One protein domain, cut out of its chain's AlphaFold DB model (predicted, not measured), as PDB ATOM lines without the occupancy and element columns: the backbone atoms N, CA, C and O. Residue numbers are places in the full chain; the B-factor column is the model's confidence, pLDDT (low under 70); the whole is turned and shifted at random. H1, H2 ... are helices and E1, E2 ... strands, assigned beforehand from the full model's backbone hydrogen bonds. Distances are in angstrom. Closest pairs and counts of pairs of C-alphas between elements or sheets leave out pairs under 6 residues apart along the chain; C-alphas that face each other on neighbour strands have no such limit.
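Overview. This is residues 285 to 359 of the 533 residues of an uncharacterized protein of Oceanotoga teriensis (UniProt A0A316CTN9). Two pairs of helices make this domain: a short helical hairpin of H1 and H2 on one side, and H3 and H4 set crosswise on the other, with the short strand E1 leading from the first pair to the second. H3 lies nearest the middle, and the last part of H4, residues 353 to 359, sticks out from the body as an arm. The 75 printed residues hold four named helices and one named strand, in the order H1, H2, E1, H3, H4, and the class is mostly helix. The whole is compact, with a radius of gyration of the C-alphas of 11.9 A and spans of 35 by 24 by 21 A.

Along the chain. The printed part begins at Tyr 285. H1 is residues 289 to 296, 10.4 A long from first to last C-alpha, and C-alpha 289 stands at (-24.883, 38.717, 32.327). H2 follows as residues 307 to 314, 10.3 A long. E1 is residues 320 to 322, 6.7 A long, and H3, residues 323 to 332, begins at the next residue and is 14.2 A long, with C-alpha 323 at (-24.182, 32.274, 15.674). H4, residues 343 to 359, is the longest helix at 24.4 A and ends with C-alpha 359 at (-23.046, 15.204, 7.074).

Arrangement. H1 and H2 touch and form a helical hairpin, running opposite ways at a shallow tilt of 21 degrees; their closest C-alphas are those of Ser 292 and Ile 314, 4.4 A apart. E1 pairs with no named strand, but residues 285 to 286 pair antiparallel with its residues 320 to 321. The closest C-alphas of H2 and E1 are those of Ile 313 and Ile 321, 7.9 A apart. E1 and H3 meet only through their link. H3 and H4 touch, about perpendicular at 81 degrees, with the C-alphas of Lys 327 and Glu 348 closest at 6.1 A; H4 touches H3 with residues 345 to 352 alone. H1 and H4 are near each other. H2 and H3 are only just apart, their closest C-alphas at 8.4 A, and H1 and H3 are apart. In H1, H2, H3 and H4 every O i to N i+4 pair is within hydrogen-bond range.

Size, cuts and confidence. The two C-alphas farthest apart are those of Asn 315 and Ser 359, at 36.0 A. The printed part has no cut. The links from H2 to E1 and from E1 to H3 are tight, those from H1 to H2 and from H3 to H4 are short, and no link is long. The mean pLDDT of the printed part is 94.0, and no printed residue is under 70.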
ATOM      1  N   TYR A 285     -27.605  36.450  18.985       94.75
ATOM      2  CA  TYR A 285     -28.006  36.371  20.388       94.75
ATOM      3  C   TYR A 285     -27.601  37.632  21.133       94.75
ATOM      4  O   TYR A 285     -26.468  38.086  21.000       94.75
ATOM      5  N   LYS A 286     -28.516  38.172  21.939       93.94
ATOM      6  CA  LYS A 286     -28.216  39.280  22.845       93.94
ATOM      7  C   LYS A 286     -27.205  38.821  23.894       93.94
ATOM      8  O   LYS A 286     -27.371  37.748  24.483       93.94
ATOM      9  N   THR A 287     -26.195  39.637  24.149       92.12
ATOM     10  CA  THR A 287     -25.248  39.389  25.234       92.12
ATOM     11  C   THR A 287     -25.951  39.599  26.573       92.12
ATOM     12  O   THR A 287     -26.663  40.580  26.776       92.12
ATOM     13  N   THR A 288     -25.798  38.642  27.488       94.06
ATOM     14  CA  THR A 288     -26.433  38.671  28.814       94.06
ATOM     15  C   THR A 288     -25.388  38.522  29.913       94.06
ATOM     16  O   THR A 288     -24.307  37.972  29.683       94.06
ATOM     17  N   LYS A 289     -25.727  38.943  31.140       93.62
ATOM     18  CA  LYS A 289     -24.883  38.717  32.327       93.62
ATOM     19  C   LYS A 289     -24.580  37.231  32.537       93.62
ATOM     20  O   LYS A 289     -23.444  36.875  32.830       93.62
ATOM     21  N   HIS A 290     -25.572  36.366  32.318       94.00
ATOM     22  CA  HIS A 290     -25.404  34.921  32.448       94.00
ATOM     23  C   HIS A 290     -24.406  34.359  31.422       94.00
ATOM     24  O   HIS A 290     -23.482  33.642  31.801       94.00
ATOM     25  N   LEU A 291     -24.518  34.757  30.146       95.44
ATOM     26  CA  LEU A 291     -23.541  34.385  29.118       95.44
ATOM     27  C   LEU A 291     -22.140  34.924  29.435       95.44
ATOM     28  O   LEU A 291     -21.163  34.195  29.308       95.44
ATOM     29  N   SER A 292     -22.043  36.175  29.883       94.38
ATOM     30  CA  SER A 292     -20.766  36.813  30.228       94.38
ATOM     31  C   SER A 292     -20.061  36.069  31.365       94.38
ATOM     32  O   SER A 292     -18.891  35.718  31.250       94.38
ATOM     33  N   SER A 293     -20.798  35.750  32.436       95.44
ATOM     34  CA  SER A 293     -20.299  34.971  33.576       95.44
ATOM     35  C   SER A 293     -19.863  33.561  33.166       95.44
ATOM     36  O   SER A 293     -18.809  33.088  33.592       95.44
ATOM     37  N   PHE A 294     -20.635  32.905  32.296       96.12
ATOM     38  CA  PHE A 294     -20.276  31.606  31.735       96.12
ATOM     39  C   PHE A 294     -18.967  31.674  30.935       96.12
ATOM     40  O   PHE A 294     -18.057  30.885  31.188       96.12
ATOM     41  N   LEU A 295     -18.845  32.644  30.022       95.25
ATOM     42  CA  LEU A 295     -17.677  32.804  29.153       95.25
ATOM     43  C   LEU A 295     -16.408  33.215  29.912       95.25
ATOM     44  O   LEU A 295     -15.309  32.831  29.514       95.25
ATOM     45  N   ASN A 296     -16.546  33.935  31.028       94.44
ATOM     46  CA  ASN A 296     -15.420  34.370  31.856       94.44
ATOM     47  C   ASN A 296     -14.549  33.199  32.347       94.44
ATOM     48  O   ASN A 296     -13.332  33.330  32.477       94.44
ATOM     49  N   LYS A 297     -15.153  32.019  32.545       92.56
ATOM     50  CA  LYS A 297     -14.452  30.794  32.963       92.56
ATOM     51  C   LYS A 297     -13.395  30.337  31.950       92.56
ATOM     52  O   LYS A 297     -12.428  29.690  32.338       92.56
ATOM     53  N   PHE A 298     -13.543  30.710  30.678       92.56
ATOM     54  CA  PHE A 298     -12.658  30.286  29.595       92.56
ATOM     55  C   PHE A 298     -11.489  31.249  29.333       92.56
ATOM     56  O   PHE A 298     -10.583  30.897  28.588       92.56
ATOM     57  N   LEU A 299     -11.426  32.430  29.970       87.88
ATOM     58  CA  LEU A 299     -10.314  33.382  29.767       87.88
ATOM     59  C   LEU A 299      -8.943  32.824  30.178       87.88
ATOM     60  O   LEU A 299      -7.918  33.193  29.597       87.88
ATOM     61  N   LYS A 300      -8.935  31.964  31.201       85.75
ATOM     62  CA  LYS A 300      -7.731  31.313  31.735       85.75
ATOM     63  C   LYS A 300      -7.389  30.007  31.013       85.75
ATOM     64  O   LYS A 300      -6.332  29.445  31.264       85.75
ATOM     65  N   ILE A 301      -8.271  29.529  30.137       87.19
ATOM     66  CA  ILE A 301      -8.098  28.276  29.402       87.19
ATOM     67  C   ILE A 301      -7.385  28.588  28.081       87.19
ATOM     68  O   ILE A 301      -7.676  29.591  27.423       87.19
ATOM     69  N   ASN A 302      -6.428  27.745  27.694       81.50
ATOM     70  CA  ASN A 302      -5.799  27.842  26.381       81.50
ATOM     71  C   ASN A 302      -6.782  27.330  25.324       81.50
ATOM     72  O   ASN A 302      -7.113  26.151  25.304       81.50
ATOM     73  N   GLY A 303      -7.256  28.230  24.464       82.19
ATOM     74  CA  GLY A 303      -8.120  27.908  23.333       82.19
ATOM     75  C   GLY A 303      -7.749  28.748  22.116       82.19
ATOM     76  O   GLY A 303      -7.120  29.800  22.237       82.19
ATOM     77  N   SER A 304      -8.163  28.301  20.932       88.25
ATOM     78  CA  SER A 304      -7.854  28.949  19.647       88.25
ATOM     79  C   SER A 304      -8.661  30.228  19.368       88.25
ATOM     80  O   SER A 304      -8.504  30.848  18.315       88.25
ATOM     81  N   PHE A 305      -9.566  30.628  20.268       91.81
ATOM     82  CA  PHE A 305     -10.414  31.800  20.061       91.81
ATOM     83  C   PHE A 305      -9.708  33.096  20.503       91.81
ATOM     84  O   PHE A 305      -9.162  33.134  21.608       91.81
ATOM     85  N   PRO A 306      -9.763  34.195  19.720       92.44
ATOM     86  CA  PRO A 306      -9.093  35.447  20.076       92.44
ATOM     87  C   PRO A 306      -9.519  35.993  21.450       92.44
ATOM     88  O   PRO A 306     -10.668  36.402  21.648       92.44
ATOM     89  N   LYS A 307      -8.573  36.054  22.401       90.00
ATOM     90  CA  LYS A 307      -8.832  36.485  23.790       90.00
ATOM     91  C   LYS A 307      -9.383  37.910  23.879       90.00
ATOM     92  O   LYS A 307     -10.265  38.162  24.694       90.00
ATOM     93  N   ASN A 308      -8.924  38.824  23.024       91.06
ATOM     94  CA  ASN A 308      -9.423  40.203  23.003       91.06
ATOM     95  C   ASN A 308     -10.904  40.251  22.619       91.06
ATOM     96  O   ASN A 308     -11.697  40.877  23.314       91.06
ATOM     97  N   THR A 309     -11.313  39.523  21.578       91.62
ATOM     98  CA  THR A 309     -12.728  39.424  21.189       91.62
ATOM     99  C   THR A 309     -13.572  38.802  22.300       91.62
ATOM    100  O   THR A 309     -14.667  39.286  22.574       91.62
ATOM    101  N   LEU A 310     -13.058  37.768  22.973       93.50
ATOM    102  CA  LEU A 310     -13.746  37.146  24.102       93.50
ATOM    103  C   LEU A 310     -13.935  38.128  25.271       93.50
ATOM    104  O   LEU A 310     -15.037  38.210  25.808       93.50
ATOM    105  N   LYS A 311     -12.907  38.918  25.618       94.12
ATOM    106  CA  LYS A 311     -13.000  39.971  26.646       94.12
ATOM    107  C   LYS A 311     -14.076  41.004  26.313       94.12
ATOM    108  O   LYS A 311     -14.903  41.287  27.168       94.12
ATOM    109  N   ARG A 312     -14.135  41.490  25.067       94.38
ATOM    110  CA  ARG A 312     -15.170  42.448  24.627       94.38
ATOM    111  C   ARG A 312     -16.588  41.892  24.794       94.38
ATOM    112  O   ARG A 312     -17.496  42.606  25.207       94.38
ATOM    113  N   ILE A 313     -16.779  40.601  24.503       94.19
ATOM    114  CA  ILE A 313     -18.060  39.914  24.720       94.19
ATOM    115  C   ILE A 313     -18.386  39.824  26.218       94.19
ATOM    116  O   ILE A 313     -19.508  40.127  26.613       94.19
ATOM    117  N   ILE A 314     -17.419  39.425  27.052       93.31
ATOM    118  CA  ILE A 314     -17.593  39.294  28.510       93.31
ATOM    119  C   ILE A 314     -17.916  40.648  29.156       93.31
ATOM    120  O   ILE A 314     -18.798  40.725  30.007       93.31
ATOM    121  N   ASN A 315     -17.254  41.714  28.707       93.44
ATOM    122  CA  ASN A 315     -17.497  43.088  29.145       93.44
ATOM    123  C   ASN A 315     -18.804  43.679  28.588       93.44
ATOM    124  O   ASN A 315     -19.144  44.812  28.906       93.44
ATOM    125  N   GLN A 316     -19.541  42.929  27.757       90.56
ATOM    126  CA  GLN A 316     -20.779  43.360  27.094       90.56
ATOM    127  C   GLN A 316     -20.614  44.589  26.187       90.56
ATOM    128  O   GLN A 316     -21.598  45.235  25.839       90.56
ATOM    129  N   GLU A 317     -19.394  44.856  25.712       94.12
ATOM    130  CA  GLU A 317     -19.121  45.868  24.679       94.12
ATOM    131  C   GLU A 317     -19.761  45.491  23.332       94.12
ATOM    132  O   GLU A 317     -19.946  46.323  22.448       94.12
ATOM    133  N   VAL A 318     -20.089  44.207  23.165       91.12
ATOM    134  CA  VAL A 318     -20.836  43.673  22.028       91.12
ATOM    135  C   VAL A 318     -22.258  43.366  22.487       91.12
ATOM    136  O   VAL A 318     -22.462  42.461  23.295       91.12
ATOM    137  N   SER A 319     -23.253  44.072  21.947       91.19
ATOM    138  CA  SER A 319     -24.670  43.887  22.304       91.19
ATOM    139  C   SER A 319     -25.272  42.590  21.748       91.19
ATOM    140  O   SER A 319     -26.097  41.959  22.414       91.19
ATOM    141  N   PHE A 320     -24.834  42.165  20.558       95.12
ATOM    142  CA  PHE A 320     -25.285  40.944  19.892       95.12
ATOM    143  C   PHE A 320     -24.128  40.130  19.315       95.12
ATOM    144  O   PHE A 320     -23.258  40.648  18.618       95.12
ATOM    145  N   ILE A 321     -24.168  38.818  19.534       95.31
ATOM    146  CA  ILE A 321     -23.166  37.864  19.058       95.31
ATOM    147  C   ILE A 321     -23.781  37.026  17.937       95.31
ATOM    148  O   ILE A 321     -24.863  36.455  18.095       95.31
ATOM    149  N   LYS A 322     -23.093  36.935  16.795       95.88
ATOM    150  CA  LYS A 322     -23.502  36.078  15.670       95.88
ATOM    151  C   LYS A 322     -23.339  34.594  16.027       95.88
ATOM    152  O   LYS A 322     -22.382  34.227  16.709       95.88
ATOM    153  N   SER A 323     -24.223  33.740  15.503       94.88
ATOM    154  CA  SER A 323     -24.182  32.274  15.674       94.88
ATOM    155  C   SER A 323     -22.799  31.688  15.346       94.88
ATOM    156  O   SER A 323     -22.211  31.014  16.188       94.88
ATOM    157  N   TYR A 324     -22.204  32.056  14.204       94.88
ATOM    158  CA  TYR A 324     -20.858  31.604  13.818       94.88
ATOM    159  C   TYR A 324     -19.779  31.921  14.869       94.88
ATOM    160  O   TYR A 324     -18.904  31.098  15.138       94.88
ATOM    161  N   THR A 325     -19.850  33.088  15.515       96.00
ATOM    162  CA  THR A 325     -18.907  33.466  16.576       96.00
ATOM    163  C   THR A 325     -19.054  32.560  17.798       96.00
ATOM    164  O   THR A 325     -18.047  32.092  18.324       96.00
ATOM    165  N   LEU A 326     -20.287  32.261  18.223       96.38
ATOM    166  CA  LEU A 326     -20.535  31.326  19.325       96.38
ATOM    167  C   LEU A 326     -20.082  29.904  18.980       96.38
ATOM    168  O   LEU A 326     -19.430  29.275  19.807       96.38
ATOM    169  N   LYS A 327     -20.333  29.423  17.753       96.56
ATOM    170  CA  LYS A 327     -19.824  28.121  17.289       96.56
ATOM    171  C   LYS A 327     -18.301  28.040  17.366       96.56
ATOM    172  O   LYS A 327     -17.764  27.040  17.836       96.56
ATOM    173  N   ARG A 328     -17.590  29.099  16.959       96.75
ATOM    174  CA  ARG A 328     -16.125  29.165  17.084       96.75
ATOM    175  C   ARG A 328     -15.665  29.102  18.535       96.75
ATOM    176  O   ARG A 328     -14.686  28.416  18.806       96.75
ATOM    177  N   ILE A 329     -16.349  29.791  19.451       96.56
ATOM    178  CA  ILE A 329     -16.055  29.718  20.890       96.56
ATOM    179  C   ILE A 329     -16.264  28.285  21.391       96.56
ATOM    180  O   ILE A 329     -15.356  27.722  21.990       96.56
ATOM    181  N   ILE A 330     -17.418  27.681  21.092       96.88
ATOM    182  CA  ILE A 330     -17.755  26.306  21.481       96.88
ATOM    183  C   ILE A 330     -16.670  25.323  21.035       96.88
ATOM    184  O   ILE A 330     -16.146  24.592  21.869       96.88
ATOM    185  N   LYS A 331     -16.290  25.360  19.751       96.06
ATOM    186  CA  LYS A 331     -15.251  24.486  19.189       96.06
ATOM    187  C   LYS A 331     -13.870  24.757  19.798       96.06
ATOM    188  O   LYS A 331     -13.147  23.819  20.098       96.06
ATOM    189  N   SER A 332     -13.513  26.025  20.025       95.81
ATOM    190  CA  SER A 332     -12.186  26.407  20.549       95.81
ATOM    191  C   SER A 332     -11.939  25.980  21.996       95.81
ATOM    192  O   SER A 332     -10.784  25.924  22.407       95.81
ATOM    193  N   TYR A 333     -13.001  25.745  22.769       95.62
ATOM    194  CA  TYR A 333     -12.921  25.384  24.187       95.62
ATOM    195  C   TYR A 333     -13.573  24.027  24.500       95.62
ATOM    196  O   TYR A 333     -13.822  23.741  25.667       95.62
ATOM    197  N   ASP A 334     -13.889  23.231  23.472       94.12
ATOM    198  CA  ASP A 334     -14.586  21.939  23.570       94.12
ATOM    199  C   ASP A 334     -15.784  21.948  24.546       94.12
ATOM    200  O   ASP A 334     -15.935  21.107  25.435       94.12
ATOM    201  N   ILE A 335     -16.639  22.968  24.421       96.31
ATOM    202  CA  ILE A 335     -17.766  23.147  25.338       96.31
ATOM    203  C   ILE A 335     -18.762  22.001  25.141       96.31
ATOM    204  O   ILE A 335     -19.290  21.816  24.049       96.31
ATOM    205  N   LYS A 336     -19.075  21.267  26.214       96.50
ATOM    206  CA  LYS A 336     -20.101  20.213  26.205       96.50
ATOM    207  C   LYS A 336     -21.474  20.737  26.621       96.50
ATOM    208  O   LYS A 336     -21.595  21.719  27.364       96.50
ATOM    209  N   PHE A 337     -22.514  20.043  26.167       96.00
ATOM    210  CA  PHE A 337     -23.890  20.343  26.545       96.00
ATOM    211  C   PHE A 337     -24.111  20.131  28.045       96.00
ATOM    212  O   PHE A 337     -23.738  19.104  28.609       96.00
ATOM    213  N   LYS A 338     -24.733  21.123  28.683       96.25
ATOM    214  CA  LYS A 338     -25.278  21.048  30.039       96.25
ATOM    215  C   LYS A 338     -26.561  21.857  30.078       96.25
ATOM    216  O   LYS A 338     -26.610  22.955  29.522       96.25
ATOM    217  N   THR A 339     -27.581  21.374  30.777       93.50
ATOM    218  CA  THR A 339     -28.852  22.102  30.923       93.50
ATOM    219  C   THR A 339     -28.688  23.438  31.644       93.50
ATOM    220  O   THR A 339     -29.482  24.346  31.432       93.50
ATOM    221  N   SER A 340     -27.615  23.597  32.424       94.00
ATOM    222  CA  SER A 340     -27.241  24.845  33.094       94.00
ATOM    223  C   SER A 340     -26.492  25.856  32.214       94.00
ATOM    224  O   SER A 340     -26.176  26.947  32.691       94.00
ATOM    225  N   ASN A 341     -26.096  25.498  30.988       95.00
ATOM    226  CA  ASN A 341     -25.415  26.434  30.090       95.00
ATOM    227  C   ASN A 341     -26.382  27.545  29.637       95.00
ATOM    228  O   ASN A 341     -27.586  27.306  29.533       95.00
ATOM    229  N   PRO A 342     -25.876  28.733  29.255       94.62
ATOM    230  CA  PRO A 342     -26.711  29.754  28.632       94.62
ATOM    231  C   PRO A 342     -27.429  29.213  27.386       94.62
ATOM    232  O   PRO A 342     -26.793  28.590  26.537       94.62
ATOM    233  N   ASN A 343     -28.718  29.532  27.212       92.31
ATOM    234  CA  ASN A 343     -29.528  29.000  26.102       92.31
ATOM    235  C   ASN A 343     -28.889  29.192  24.720       92.31
ATOM    236  O   ASN A 343     -28.961  28.301  23.885       92.31
ATOM    237  N   CYS A 344     -28.216  30.322  24.483       93.94
ATOM    238  CA  CYS A 344     -27.510  30.573  23.224       93.94
ATOM    239  C   CYS A 344     -26.360  29.589  22.948       93.94
ATOM    240  O   CYS A 344     -26.152  29.224  21.797       93.94
ATOM    241  N   ILE A 345     -25.648  29.129  23.981       96.06
ATOM    242  CA  ILE A 345     -24.595  28.114  23.854       96.06
ATOM    243  C   ILE A 345     -25.222  26.769  23.489       96.06
ATOM    244  O   ILE A 345     -24.798  26.137  22.527       96.06
ATOM    245  N   ASN A 346     -26.276  26.369  24.203       95.38
ATOM    246  CA  ASN A 346     -26.974  25.114  23.928       95.38
ATOM    247  C   ASN A 346     -27.644  25.097  22.544       95.38
ATOM    248  O   ASN A 346     -27.559  24.081  21.861       95.38
ATOM    249  N   CYS A 347     -28.227  26.213  22.082       95.06
ATOM    250  CA  CYS A 347     -28.746  26.327  20.714       95.06
ATOM    251  C   CYS A 347     -27.673  26.007  19.666       95.06
ATOM    252  O   CYS A 347     -27.932  25.273  18.718       95.06
ATOM    253  N   GLU A 348     -26.473  26.568  19.816       96.75
ATOM    254  CA  GLU A 348     -25.396  26.354  18.850       96.75
ATOM    255  C   GLU A 348     -24.770  24.959  18.967       96.75
ATOM    256  O   GLU A 348     -24.408  24.393  17.942       96.75
ATOM    257  N   LEU A 349     -24.722  24.365  20.166       97.00
ATOM    258  CA  LEU A 349     -24.333  22.960  20.348       97.00
ATOM    259  C   LEU A 349     -25.273  21.999  19.615       97.00
ATOM    260  O   LEU A 349     -24.808  21.092  18.937       97.00
ATOM    261  N   ILE A 350     -26.586  22.227  19.703       95.94
ATOM    262  CA  ILE A 350     -27.588  21.415  18.997       95.94
ATOM    263  C   ILE A 350     -27.437  21.555  17.482       95.94
ATOM    264  O   ILE A 350     -27.518  20.569  16.760       95.94
ATOM    265  N   LYS A 351     -27.194  22.769  16.977       96.44
ATOM    266  CA  LYS A 351     -26.954  22.980  15.541       96.44
ATOM    267  C   LYS A 351     -25.699  22.275  15.045       96.44
ATOM    268  O   LYS A 351     -25.711  21.794  13.920       96.44
ATOM    269  N   ILE A 352     -24.642  22.247  15.858       96.69
ATOM    270  CA  ILE A 352     -23.420  21.499  15.544       96.69
ATOM    271  C   ILE A 352     -23.731  19.995  15.492       96.69
ATOM    272  O   ILE A 352     -23.399  19.372  14.496       96.69
ATOM    273  N   ASP A 353     -24.451  19.438  16.477       96.44
ATOM    274  CA  ASP A 353     -24.876  18.021  16.460       96.44
ATOM    275  C   ASP A 353     -25.698  17.672  15.205       96.44
ATOM    276  O   ASP A 353     -25.465  16.645  14.571       96.44
ATOM    277  N   ILE A 354     -26.624  18.554  14.809       96.81
ATOM    278  CA  ILE A 354     -27.427  18.390  13.588       96.81
ATOM    279  C   ILE A 354     -26.543  18.439  12.336       96.81
ATOM    280  O   ILE A 354     -26.688  17.586  11.468       96.81
ATOM    281  N   GLU A 355     -25.633  19.409  12.222       97.06
ATOM    282  CA  GLU A 355     -24.705  19.498  11.086       97.06
ATOM    283  C   GLU A 355     -23.855  18.235  10.963       97.06
ATOM    284  O   GLU A 355     -23.817  17.622   9.896       97.06
ATOM    285  N   ASP A 356     -23.239  17.810  12.065       96.69
ATOM    286  CA  ASP A 356     -22.331  16.667  12.090       96.69
ATOM    287  C   ASP A 356     -23.070  15.369  11.710       96.69
ATOM    288  O   ASP A 356     -22.620  14.619  10.838       96.69
ATOM    289  N   LYS A 357     -24.257  15.122  12.285       97.44
ATOM    290  CA  LYS A 357     -25.081  13.949  11.944       97.44
ATOM    291  C   LYS A 357     -25.604  13.997  10.513       97.44
ATOM    292  O   LYS A 357     -25.567  12.982   9.817       97.44
ATOM    293  N   PHE A 358     -26.071  15.155  10.046       97.88
ATOM    294  CA  PHE A 358     -26.545  15.311   8.672       97.88
ATOM    295  C   PHE A 358     -25.428  15.020   7.666       97.88
ATOM    296  O   PHE A 358     -25.650  14.295   6.696       97.88
ATOM    297  N   SER A 359     -24.210  15.514   7.910       97.12
ATOM    298  CA  SER A 359     -23.046  15.204   7.074       97.12
ATOM    299  C   SER A 359     -22.753  13.702   7.030       97.12
ATOM    300  O   SER A 359     -22.533  13.162   5.949       97.12
TER     301      SER A 359